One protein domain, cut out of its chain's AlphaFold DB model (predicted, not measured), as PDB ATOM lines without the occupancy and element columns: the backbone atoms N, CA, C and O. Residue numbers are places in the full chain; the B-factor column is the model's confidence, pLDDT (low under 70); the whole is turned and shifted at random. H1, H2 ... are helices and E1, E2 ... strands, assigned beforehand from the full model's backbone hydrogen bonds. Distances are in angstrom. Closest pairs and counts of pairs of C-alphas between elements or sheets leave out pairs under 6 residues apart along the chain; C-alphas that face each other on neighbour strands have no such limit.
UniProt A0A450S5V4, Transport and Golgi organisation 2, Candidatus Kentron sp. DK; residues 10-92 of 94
ATOM      1  N   GLU A  10     -28.567 -38.687 -14.503       93.94
ATOM      2  CA  GLU A  10     -29.255 -39.728 -15.263       93.94
ATOM      3  C   GLU A  10     -30.774 -39.650 -15.107       93.94
ATOM      4  O   GLU A  10     -31.491 -39.892 -16.079       93.94
ATOM      5  N   ALA A  11     -31.262 -39.285 -13.919       94.81
ATOM      6  CA  ALA A  11     -32.686 -39.075 -13.687       94.81
ATOM      7  C   ALA A  11     -33.188 -37.852 -14.468       94.81
ATOM      8  O   ALA A  11     -34.236 -37.925 -15.104       94.81
ATOM      9  N   LEU A  12     -32.410 -36.763 -14.495       96.31
ATOM     10  CA  LEU A  12     -32.731 -35.581 -15.300       96.31
ATOM     11  C   LEU A  12     -32.730 -35.884 -16.801       96.31
ATOM     12  O   LEU A  12     -33.672 -35.523 -17.494       96.31
ATOM     13  N   LEU A  13     -31.711 -36.590 -17.302       97.12
ATOM     14  CA  LEU A  13     -31.686 -37.034 -18.697       97.12
ATOM     15  C   LEU A  13     -32.889 -37.929 -19.019       97.12
ATOM     16  O   LEU A  13     -33.428 -37.833 -20.113       97.12
ATOM     17  N   GLY A  14     -33.330 -38.764 -18.074       96.25
ATOM     18  CA  GLY A  14     -34.544 -39.569 -18.216       96.25
ATOM     19  C   GLY A  14     -35.823 -38.733 -18.333       96.25
ATOM     20  O   GLY A  14     -36.677 -39.061 -19.149       96.25
ATOM     21  N   LEU A  15     -35.943 -37.637 -17.575       96.56
ATOM     22  CA  LEU A  15     -37.076 -36.708 -17.689       96.56
ATOM     23  C   LEU A  15     -37.130 -36.024 -19.062       96.56
ATOM     24  O   LEU A  15     -38.212 -35.806 -19.596       96.56
ATOM     25  N   LEU A  16     -35.971 -35.717 -19.652       97.25
ATOM     26  CA  LEU A  16     -35.881 -35.087 -20.974       97.25
ATOM     27  C   LEU A  16     -36.259 -36.019 -22.136       97.25
ATOM     28  O   LEU A  16     -36.330 -35.560 -23.271       97.25
ATOM     29  N   GLU A  17     -36.491 -37.305 -21.873       96.25
ATOM     30  CA  GLU A  17     -36.959 -38.281 -22.864       96.25
ATOM     31  C   GLU A  17     -38.495 -38.420 -22.896       96.25
ATOM     32  O   GLU A  17     -39.023 -39.277 -23.603       96.25
ATOM     33  N   ASP A  18     -39.228 -37.579 -22.158       96.50
ATOM     34  CA  ASP A  18     -40.692 -37.567 -22.156       96.50
ATOM     35  C   ASP A  18     -41.264 -37.093 -23.501       96.50
ATOM     36  O   ASP A  18     -41.145 -35.930 -23.885       96.50
ATOM     37  N   ASN A  19     -41.920 -38.006 -24.214       95.25
ATOM     38  CA  ASN A  19     -42.518 -37.768 -25.525       95.25
ATOM     39  C   ASN A  19     -44.051 -37.637 -25.481       95.25
ATOM     40  O   ASN A  19     -44.713 -37.768 -26.514       95.25
ATOM     41  N   ARG A  20     -44.641 -37.429 -24.297       95.94
ATOM     42  CA  ARG A  20     -46.092 -37.269 -24.164       95.94
ATOM     43  C   ARG A  20     -46.539 -35.949 -24.781       95.94
ATOM     44  O   ARG A  20     -46.034 -34.886 -24.435       95.94
ATOM     45  N   TYR A  21     -47.532 -36.034 -25.657       95.12
ATOM     46  CA  TYR A  21     -48.205 -34.856 -26.187       95.12
ATOM     47  C   TYR A  21     -49.081 -34.212 -25.102       95.12
ATOM     48  O   TYR A  21     -49.757 -34.938 -24.361       95.12
ATOM     49  N   PRO A  22     -49.100 -32.872 -25.007       93.81
ATOM     50  CA  PRO A  22     -50.058 -32.176 -24.169       93.81
ATOM     51  C   PRO A  22     -51.481 -32.323 -24.740       93.81
ATOM     52  O   PRO A  22     -51.658 -32.678 -25.912       93.81
ATOM     53  N   PRO A  23     -52.522 -32.070 -23.929       95.44
ATOM     54  CA  PRO A  23     -53.892 -32.037 -24.419       95.44
ATOM     55  C   PRO A  23     -54.090 -30.921 -25.470       95.44
ATOM     56  O   PRO A  23     -53.321 -29.956 -25.492       95.44
ATOM     57  N   PRO A  24     -55.108 -31.026 -26.350       92.81
ATOM     58  CA  PRO A  24     -55.270 -30.123 -27.496       92.81
ATOM     59  C   PRO A  24     -55.347 -28.630 -27.155       92.81
ATOM     60  O   PRO A  24     -54.920 -27.800 -27.948       92.81
ATOM     61  N   ASP A  25     -55.879 -28.288 -25.984       95.31
ATOM     62  CA  ASP A  25     -56.025 -26.920 -25.475       95.31
ATOM     63  C   ASP A  25     -54.711 -26.306 -24.961       95.31
ATOM     64  O   ASP A  25     -54.650 -25.104 -24.709       95.31
ATOM     65  N   GLN A  26     -53.662 -27.117 -24.815       95.38
ATOM     66  CA  GLN A  26     -52.324 -26.698 -24.389       95.38
ATOM     67  C   GLN A  26     -51.303 -26.701 -25.532       95.38
ATOM     68  O   GLN A  26     -50.140 -26.355 -25.315       95.38
ATOM     69  N   ILE A  27     -51.713 -27.089 -26.743       94.69
ATOM     70  CA  ILE A  27     -50.865 -26.956 -27.928       94.69
ATOM     71  C   ILE A  27     -50.660 -25.454 -28.187       94.69
ATOM     72  O   ILE A  27     -51.643 -24.708 -28.228       94.69
ATOM     73  N   PRO A  28     -49.411 -24.985 -28.336       92.19
ATOM     74  CA  PRO A  28     -49.150 -23.569 -28.552       92.19
ATOM     75  C   PRO A  28     -49.649 -23.117 -29.930       92.19
ATOM     76  O   PRO A  28     -49.636 -23.883 -30.883       92.19
ATOM     77  N   ASP A  29     -50.037 -21.851 -30.055       94.31
ATOM     78  CA  ASP A  29     -50.241 -21.197 -31.352       94.31
ATOM     79  C   ASP A  29     -49.068 -20.245 -31.588       94.31
ATOM     80  O   ASP A  29     -49.107 -19.071 -31.208       94.31
ATOM     81  N   THR A  30     -47.960 -20.765 -32.126       92.44
ATOM     82  CA  THR A  30     -46.755 -19.945 -32.324       92.44
ATOM     83  C   THR A  30     -46.785 -19.159 -33.635       92.44
ATOM     84  O   THR A  30     -45.801 -18.494 -33.965       92.44
ATOM     85  N   GLY A  31     -47.853 -19.271 -34.435       90.69
ATOM     86  CA  GLY A  31     -47.948 -18.654 -35.761       90.69
ATOM     87  C   GLY A  31     -47.021 -19.261 -36.825       90.69
ATOM     88  O   GLY A  31     -46.823 -18.650 -37.875       90.69
ATOM     89  N   VAL A  32     -46.436 -20.444 -36.579       86.44
ATOM     90  CA  VAL A  32     -45.574 -21.136 -37.556       86.44
ATOM     91  C   VAL A  32     -46.437 -21.971 -38.500       86.44
ATOM     92  O   VAL A  32     -46.683 -21.555 -39.632       86.44
ATOM     93  N   ARG A  33     -46.890 -23.154 -38.054       90.25
ATOM     94  CA  ARG A  33     -47.874 -24.023 -38.723       90.25
ATOM     95  C   ARG A  33     -48.466 -24.978 -37.677       90.25
ATOM     96  O   ARG A  33     -47.668 -25.601 -36.979       90.25
ATOM     97  N   PRO A  34     -49.782 -25.265 -37.703       90.81
ATOM     98  CA  PRO A  34     -50.425 -26.134 -36.707       90.81
ATOM     99  C   PRO A  34     -49.784 -27.521 -36.559       90.81
ATOM    100  O   PRO A  34     -49.738 -28.093 -35.476       90.81
ATOM    101  N   TYR A  35     -49.255 -28.073 -37.655       91.62
ATOM    102  CA  TYR A  35     -48.529 -29.340 -37.609       91.62
ATOM    103  C   TYR A  35     -47.247 -29.246 -36.766       91.62
ATOM    104  O   TYR A  35     -46.983 -30.144 -35.976       91.62
ATOM    105  N   PHE A  36     -46.463 -28.171 -36.916       94.00
ATOM    106  CA  PHE A  36     -45.239 -27.955 -36.137       94.00
ATOM    107  C   PHE A  36     -45.545 -27.649 -34.674       94.00
ATOM    108  O   PHE A  36     -44.851 -28.168 -33.805       94.00
ATOM    109  N   ASP A  37     -46.604 -26.886 -34.412       94.44
ATOM    110  CA  ASP A  37     -47.085 -26.635 -33.053       94.44
ATOM    111  C   ASP A  37     -47.414 -27.941 -32.323       94.44
ATOM    112  O   ASP A  37     -47.016 -28.135 -31.176       94.44
ATOM    113  N   LEU A  38     -48.059 -28.885 -33.017       93.31
ATOM    114  CA  LEU A  38     -48.307 -30.219 -32.484       93.31
ATOM    115  C   LEU A  38     -47.002 -31.008 -32.310       93.31
ATOM    116  O   LEU A  38     -46.701 -31.424 -31.194       93.31
ATOM    117  N   ILE A  39     -46.217 -31.234 -33.371       94.75
ATOM    118  CA  ILE A  39     -45.067 -32.157 -33.289       94.75
ATOM    119  C   ILE A  39     -43.946 -31.667 -32.369       94.75
ATOM    120  O   ILE A  39     -43.220 -32.494 -31.829       94.75
ATOM    121  N   CYS A  40     -43.811 -30.356 -32.156       94.94
ATOM    122  CA  CYS A  40     -42.806 -29.764 -31.270       94.94
ATOM    123  C   CYS A  40     -43.319 -29.508 -29.841       94.94
ATOM    124  O   CYS A  40     -42.594 -28.926 -29.039       94.94
ATOM    125  N   SER A  41     -44.551 -29.916 -29.519       95.31
ATOM    126  CA  SER A  41     -45.133 -29.763 -28.181       95.31
ATOM    127  C   SER A  41     -44.618 -30.715 -27.080       95.31
ATOM    128  O   SER A  41     -44.641 -30.295 -25.920       95.31
ATOM    129  N   PRO A  42     -44.151 -31.958 -27.346       95.94
ATOM    130  CA  PRO A  42     -43.539 -32.783 -26.305       95.94
ATOM    131  C   PRO A  42     -42.108 -32.324 -25.982       95.94
ATOM    132  O   PRO A  42     -41.426 -31.733 -26.820       95.94
ATOM    133  N   ILE A  43     -41.609 -32.667 -24.785       95.88
ATOM    134  CA  ILE A  43     -40.213 -32.394 -24.382       95.88
ATOM    135  C   ILE A  43     -39.241 -33.120 -25.323       95.88
ATOM    136  O   ILE A  43     -38.258 -32.547 -25.800       95.88
ATOM    137  N   PHE A  44     -39.532 -34.387 -25.606       97.19
ATOM    138  CA  PHE A  44     -38.795 -35.202 -26.551       97.19
ATOM    139  C   PHE A  44     -39.554 -35.297 -27.878       97.19
ATOM    140  O   PHE A  44     -40.525 -36.045 -28.009       97.19
ATOM    141  N   VAL A  45     -39.093 -34.549 -28.882       95.31
ATOM    142  CA  VAL A  45     -39.709 -34.519 -30.209       95.31
ATOM    143  C   VAL A  45     -39.359 -35.791 -30.974       95.31
ATOM    144  O   VAL A  45     -38.186 -36.072 -31.232       95.31
ATOM    145  N   LEU A  46     -40.386 -36.542 -31.371       92.88
ATOM    146  CA  LEU A  46     -40.254 -37.765 -32.159       92.88
ATOM    147  C   LEU A  46     -41.158 -37.696 -33.393       92.88
ATOM    148  O   LEU A  46     -42.376 -37.824 -33.287       92.88
ATOM    149  N   SER A  47     -40.555 -37.539 -34.571       88.94
ATOM    150  CA  SER A  47     -41.238 -37.687 -35.858       88.94
ATOM    151  C   SER A  47     -40.305 -38.306 -36.901       88.94
ATOM    152  O   SER A  47     -39.098 -38.417 -36.685       88.94
ATOM    153  N   GLU A  48     -40.861 -38.706 -38.042       85.69
ATOM    154  CA  GLU A  48     -40.122 -39.349 -39.135       85.69
ATOM    155  C   GLU A  48     -39.025 -38.451 -39.737       85.69
ATOM    156  O   GLU A  48     -37.977 -38.943 -40.149       85.69
ATOM    157  N   PHE A  49     -39.240 -37.132 -39.760       85.56
ATOM    158  CA  PHE A  49     -38.366 -36.176 -40.456       85.56
ATOM    159  C   PHE A  49     -37.799 -35.060 -39.568       85.56
ATOM    160  O   PHE A  49     -36.964 -34.276 -40.021       85.56
ATOM    161  N   TYR A  50     -38.235 -34.966 -38.311       88.62
ATOM    162  CA  TYR A  50     -37.754 -33.986 -37.337       88.62
ATOM    163  C   TYR A  50     -37.809 -34.553 -35.914       88.62
ATOM    164  O   TYR A  50     -38.789 -35.187 -35.527       88.62
ATOM    165  N   GLY A  51     -36.772 -34.336 -35.109       93.69
ATOM    166  CA  GLY A  51     -36.743 -34.901 -33.765       93.69
ATOM    167  C   GLY A  51     -35.554 -34.477 -32.923       93.69
ATOM    168  O   GLY A  51     -34.570 -33.919 -33.421       93.69
ATOM    169  N   THR A  52     -35.654 -34.772 -31.632       96.00
ATOM    170  CA  THR A  52     -34.608 -34.516 -30.647       96.00
ATOM    171  C   THR A  52     -33.393 -35.400 -30.935       96.00
ATOM    172  O   THR A  52     -33.454 -36.625 -30.845       96.00
ATOM    173  N   ARG A  53     -32.260 -34.774 -31.287       95.75
ATOM    174  CA  ARG A  53     -30.987 -35.474 -31.573       95.75
ATOM    175  C   ARG A  53     -30.073 -35.592 -30.361       95.75
ATOM    176  O   ARG A  53     -29.225 -36.482 -30.322       95.75
ATOM    177  N   SER A  54     -30.216 -34.697 -29.392       97.31
ATOM    178  CA  SER A  54     -29.537 -34.801 -28.109       97.31
ATOM    179  C   SER A  54     -30.320 -34.109 -27.001       97.31
ATOM    180  O   SER A  54     -31.121 -33.211 -27.253       97.31
ATOM    181  N   SER A  55     -30.062 -34.551 -25.777       98.12
ATOM    182  CA  SER A  55     -30.515 -33.929 -24.538       98.12
ATOM    183  C   SER A  55     -29.287 -33.632 -23.689       98.12
ATOM    184  O   SER A  55     -28.350 -34.432 -23.661       98.12
ATOM    185  N   ALA A  56     -29.286 -32.500 -22.991       97.81
ATOM    186  CA  ALA A  56     -28.153 -32.086 -22.180       97.81
ATOM    187  C   ALA A  56     -28.582 -31.644 -20.780       97.81
ATOM    188  O   ALA A  56     -29.654 -31.073 -20.591       97.81
ATOM    189  N   VAL A  57     -27.712 -31.898 -19.807       97.56
ATOM    190  CA  VAL A  57     -27.856 -31.489 -18.410       97.56
ATOM    191  C   VAL A  57     -26.594 -30.740 -18.005       97.56
ATOM    192  O   VAL A  57     -25.488 -31.259 -18.145       97.56
ATOM    193  N   LEU A  58     -26.767 -29.529 -17.475       96.12
ATOM    194  CA  LEU A  58     -25.707 -28.748 -16.844       96.12
ATOM    195  C   LEU A  58     -26.023 -28.610 -15.356       96.12
ATOM    196  O   LEU A  58     -27.020 -27.995 -14.981       96.12
ATOM    197  N   LEU A  59     -25.170 -29.176 -14.511       94.56
ATOM    198  CA  LEU A  59     -25.237 -29.031 -13.063       94.56
ATOM    199  C   LEU A  59     -24.175 -28.038 -12.617       94.56
ATOM    200  O   LEU A  59     -22.994 -28.234 -12.900       94.56
ATOM    201  N   LEU A  60     -24.603 -26.997 -11.911       92.75
ATOM    202  CA  LEU A  60     -23.735 -25.979 -11.334       92.75
ATOM    203  C   LEU A  60     -23.830 -26.067  -9.814       92.75
ATOM    204  O   LEU A  60     -24.913 -25.954  -9.243       92.75
ATOM    205  N   GLU A  61     -22.696 -26.273  -9.160       90.44
ATOM    206  CA  GLU A  61     -22.586 -26.262  -7.707       90.44
ATOM    207  C   GLU A  61     -22.048 -24.902  -7.232       90.44
ATOM    208  O   GLU A  61     -21.153 -24.322  -7.849       90.44
ATOM    209  N   HIS A  62     -22.500 -24.431  -6.064       89.81
ATOM    210  CA  HIS A  62     -21.972 -23.207  -5.436       89.81
ATOM    211  C   HIS A  62     -20.463 -23.301  -5.113       89.81
ATOM    212  O   HIS A  62     -19.788 -22.295  -4.910       89.81
ATOM    213  N   SER A  63     -19.897 -24.511  -5.088       90.38
ATOM    214  CA  SER A  63     -18.459 -24.759  -4.925       90.38
ATOM    215  C   SER A  63     -17.607 -24.299  -6.122       90.38
ATOM    216  O   SER A  63     -16.380 -24.399  -6.069       90.38
ATOM    217  N   GLY A  64     -18.236 -23.833  -7.208       91.38
ATOM    218  CA  GLY A  64     -17.564 -23.524  -8.470       91.38
ATOM    219  C   GLY A  64     -17.261 -24.775  -9.299       91.38
ATOM    220  O   GLY A  64     -16.380 -24.767 -10.157       91.38
ATOM    221  N   LYS A  65     -17.942 -25.890  -9.028       92.69
ATOM    222  CA  LYS A  65     -17.865 -27.111  -9.830       92.69
ATOM    223  C   LYS A  65     -19.054 -27.169 -10.782       92.69
ATOM    224  O   LYS A  65     -20.187 -26.922 -10.381       92.69
ATOM    225  N   ALA A  66     -18.791 -27.547 -12.026       94.00
ATOM    226  CA  ALA A  66     -19.806 -27.786 -13.035       94.00
ATOM    227  C   ALA A  66     -19.691 -29.210 -13.587       94.00
ATOM    228  O   ALA A  66     -18.586 -29.715 -13.796       94.00
ATOM    229  N   ALA A  67     -20.825 -29.845 -13.863       94.50
ATOM    230  CA  ALA A  67     -20.893 -31.077 -14.637       94.50
ATOM    231  C   ALA A  67     -21.805 -30.862 -15.842       94.50
ATOM    232  O   ALA A  67     -22.945 -30.434 -15.687       94.50
ATOM    233  N   PHE A  68     -21.305 -31.166 -17.033       96.50
ATOM    234  CA  PHE A  68     -22.080 -31.152 -18.265       96.50
ATOM    235  C   PHE A  68     -22.194 -32.574 -18.794       96.50
ATOM    236  O   PHE A  68     -21.185 -33.261 -18.956       96.50
ATOM    237  N   LEU A  69     -23.422 -33.005 -19.055       97.75
ATOM    238  CA  LEU A  69     -23.722 -34.286 -19.667       97.75
ATOM    239  C   LEU A  69     -24.545 -34.057 -20.927       97.75
ATOM    240  O   LEU A  69     -25.495 -33.284 -20.911       97.75
ATOM    241  N   GLU A  70     -24.218 -34.778 -21.989       98.19
ATOM    242  CA  GLU A  70     -25.006 -34.834 -23.217       98.19
ATOM    243  C   GLU A  70     -25.295 -36.295 -23.553       98.19
ATOM    244  O   GLU A  70     -24.386 -37.125 -23.539       98.19
ATOM    245  N   ARG A  71     -26.545 -36.606 -23.897       98.00
ATOM    246  CA  ARG A  71     -26.959 -37.882 -24.485       98.00
ATOM    247  C   ARG A  71     -27.432 -37.644 -25.907       98.00
ATOM    248  O   ARG A  71     -28.340 -36.846 -26.113       98.00
ATOM    249  N   THR A  72     -26.849 -38.345 -26.872       97.75
ATOM    250  CA  THR A  72     -27.308 -38.308 -28.266       97.75
ATOM    251  C   THR A  72     -28.348 -39.390 -28.548       97.75
ATOM    252  O   THR A  72     -28.428 -40.388 -27.832       97.75
ATOM    253  N   PHE A  73     -29.130 -39.206 -29.610       95.44
ATOM    254  CA  PHE A  73     -30.103 -40.168 -30.118       95.44
ATOM    255  C   PHE A  73     -29.888 -40.349 -31.617       95.44
ATOM    256  O   PHE A  73     -29.668 -39.382 -32.350       95.44
ATOM    257  N   VAL A  74     -29.920 -41.597 -32.069       91.31
ATOM    258  CA  VAL A  74     -29.692 -41.968 -33.467       91.31
ATOM    259  C   VAL A  74     -30.883 -42.760 -33.983       91.31
ATOM    260  O   VAL A  74     -31.435 -43.596 -33.269       91.31
ATOM    261  N   SER A  75     -31.288 -42.480 -35.219       86.38
ATOM    262  CA  SER A  75     -32.262 -43.302 -35.934       86.38
ATOM    263  C   SER A  75     -31.499 -44.370 -36.707       86.38
ATOM    264  O   SER A  75     -30.745 -44.052 -37.627       86.38
ATOM    265  N   GLU A  76     -31.650 -45.628 -36.304       78.88
ATOM    266  CA  GLU A  76     -31.022 -46.779 -36.951       78.88
ATOM    267  C   GLU A  76     -32.128 -47.738 -37.400       78.88
ATOM    268  O   GLU A  76     -32.904 -48.237 -36.585       78.88
ATOM    269  N   GLY A  77     -32.257 -47.953 -38.713       77.75
ATOM    270  CA  GLY A  77     -33.308 -48.812 -39.272       77.75
ATOM    271  C   GLY A  77     -34.740 -48.334 -38.980       77.75
ATOM    272  O   GLY A  77     -35.641 -49.159 -38.878       77.75
ATOM    273  N   GLY A  78     -34.949 -47.024 -38.796       76.44
ATOM    274  CA  GLY A  78     -36.253 -46.440 -38.451       76.44
ATOM    275  C   GLY A  78     -36.623 -46.539 -36.967       76.44
ATOM    276  O   GLY A  78     -37.651 -46.005 -36.559       76.44
ATOM    277  N   ALA A  79     -35.785 -47.174 -36.142       82.94
ATOM    278  CA  ALA A  79     -35.941 -47.189 -34.696       82.94
ATOM    279  C   ALA A  79     -35.039 -46.130 -34.056       82.94
ATOM    280  O   ALA A  79     -33.831 -46.082 -34.305       82.94
ATOM    281  N   LEU A  80     -35.614 -45.299 -33.187       87.94
ATOM    282  CA  LEU A  80     -34.828 -44.376 -32.380       87.94
ATOM    283  C   LEU A  80     -34.097 -45.141 -31.270       87.94
ATOM    284  O   LEU A  80     -34.706 -45.906 -30.518       87.94
ATOM    285  N   ARG A  81     -32.792 -44.904 -31.135       90.81
ATOM    286  CA  ARG A  81     -31.955 -45.472 -30.076       90.81
ATOM    287  C   ARG A  81     -31.161 -44.394 -29.356       90.81
ATOM    288  O   ARG A  81     -30.712 -43.425 -29.966       90.81
ATOM    289  N   ARG A  82     -30.943 -44.598 -28.052       94.44
ATOM    290  CA  ARG A  82     -29.955 -43.826 -27.287       94.44
ATOM    291  C   ARG A  82     -28.571 -44.107 -27.868       94.44
ATOM    292  O   ARG A  82     -28.155 -45.260 -27.955       94.44
ATOM    293  N   GLY A  83     -27.890 -43.046 -28.274       93.00
ATOM    294  CA  GLY A  83     -26.496 -43.056 -28.682       93.00
ATOM    295  C   GLY A  83     -25.561 -42.919 -27.480       93.00
ATOM    296  O   GLY A  83     -25.816 -43.430 -26.387       93.00
ATOM    297  N   GLN A  84     -24.451 -42.212 -27.678       95.31
ATOM    298  CA  GLN A  84     -23.450 -42.015 -26.634       95.31
ATOM    299  C   GLN A  84     -23.947 -41.008 -25.588       95.31
ATOM    300  O   GLN A  84     -24.493 -39.961 -25.933       95.31
ATOM    301  N   THR A  85     -23.698 -41.299 -24.308       97.25
ATOM    302  CA  THR A  85     -23.729 -40.281 -23.249       97.25
ATOM    303  C   THR A  85     -22.297 -39.852 -22.944       97.25
ATOM    304  O   THR A  85     -21.439 -40.698 -22.693       97.25
ATOM    305  N   ARG A  86     -22.023 -38.550 -23.005       97.50
ATOM    306  CA  ARG A  86     -20.728 -37.946 -22.672       97.50
ATOM    307  C   ARG A  86     -20.897 -37.085 -21.437       97.50
ATOM    308  O   ARG A  86     -21.897 -36.388 -21.319       97.50
ATOM    309  N   ALA A  87     -19.912 -37.120 -20.550       96.56
ATOM    310  CA  ALA A  87     -19.896 -36.320 -19.339       96.56
ATOM    311  C   ALA A  87     -18.539 -35.635 -19.198       96.56
ATOM    312  O   ALA A  87     -17.497 -36.279 -19.331       96.56
ATOM    313  N   ILE A  88     -18.554 -34.339 -18.906       96.06
ATOM    314  CA  ILE A  88     -17.367 -33.570 -18.544       96.06
ATOM    315  C   ILE A  88     -17.623 -32.873 -17.213       96.06
ATOM    316  O   ILE A  88     -18.702 -32.340 -16.965       96.06
ATOM    317  N   THR A  89     -16.626 -32.893 -16.335       95.19
ATOM    318  CA  THR A  89     -16.635 -32.114 -15.095       95.19
ATOM    319  C   THR A  89     -15.580 -31.034 -15.213       95.19
ATOM    320  O   THR A  89     -14.442 -31.313 -15.586       95.19
ATOM    321  N   LEU A  90     -15.966 -29.805 -14.903       93.25
ATOM    322  CA  LEU A  90     -15.129 -28.624 -15.020       93.25
ATOM    323  C   LEU A  90     -15.191 -27.832 -13.712       93.25
ATOM    324  O   LEU A  90     -16.129 -27.962 -12.925       93.25
ATOM    325  N   ARG A  91     -14.183 -26.995 -13.483       92.69
ATOM    326  CA  ARG A  91     -14.242 -25.948 -12.462       92.69
ATOM    327  C   ARG A  91     -14.542 -24.628 -13.152       92.69
ATOM    328  O   ARG A  91     -13.856 -24.266 -14.104       92.69
ATOM    329  N   THR A  92     -15.558 -23.928 -12.677       84.62
ATOM    330  CA  THR A  92     -15.829 -22.550 -13.068       84.62
ATOM    331  C   THR A  92     -14.900 -21.666 -12.248       84.62
ATOM    332  O   THR A  92     -14.974 -21.667 -11.019       84.62
TER     333      THR A  92
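What this domain is: This is residues 10 to 92 of the 94 residues of the protein "Transport and Golgi organisation 2" of Candidatus Kentron sp. DK (UniProt A0A450S5V4). A long, narrow sheet of three strands has short H1 over one face; a long loop leads away to H2, off the sheet, where residues 30 to 35 stick out. The 83 printed residues include H1 H2 E1 E2 E3, in that order, with E1 - E2 - E3 a meander, each strand the antiparallel neighbour of the one before. The class is mixed; the whole is loose, radius of gyration of the C-alphas 15.8 A, spanning 44 by 33 by 21 A.

How they stand to each other: Inner strand E2, residues 65 to 76, forms hairpins with E1, residues 54 to 60, and E3, residues 79 to 91. Within hydrogen-bond range are N 57 and O 69, 2.8 A, and N 70 and O 86, 2.9 A. H1, residues 10 to 15, is on the sheet, height 9.2 A; its closest C-alphas to E1 are Leu 13 and Ser 55, 6.7 A. H2, residues 34 to 39, is not on the sheet. In H1 and H2 every O i to N i+4 pair is within hydrogen-bond range.

Where its parts are: E1 measures 19.8 A, E2 36.0 A, E3 37.6 A. H1 begins at C-alpha 10 (-29.255, -39.728, -15.263); E3 ends at C-alpha 91 (-14.242, -25.948, -12.462).

The domain as a whole: The farthest C-alphas, Pro 34 and Ser 63, are 45.1 A apart. The printed part has no cut; links H1 to H2 and H2 to E1 are long. No printed residue is under 70 in pLDDT.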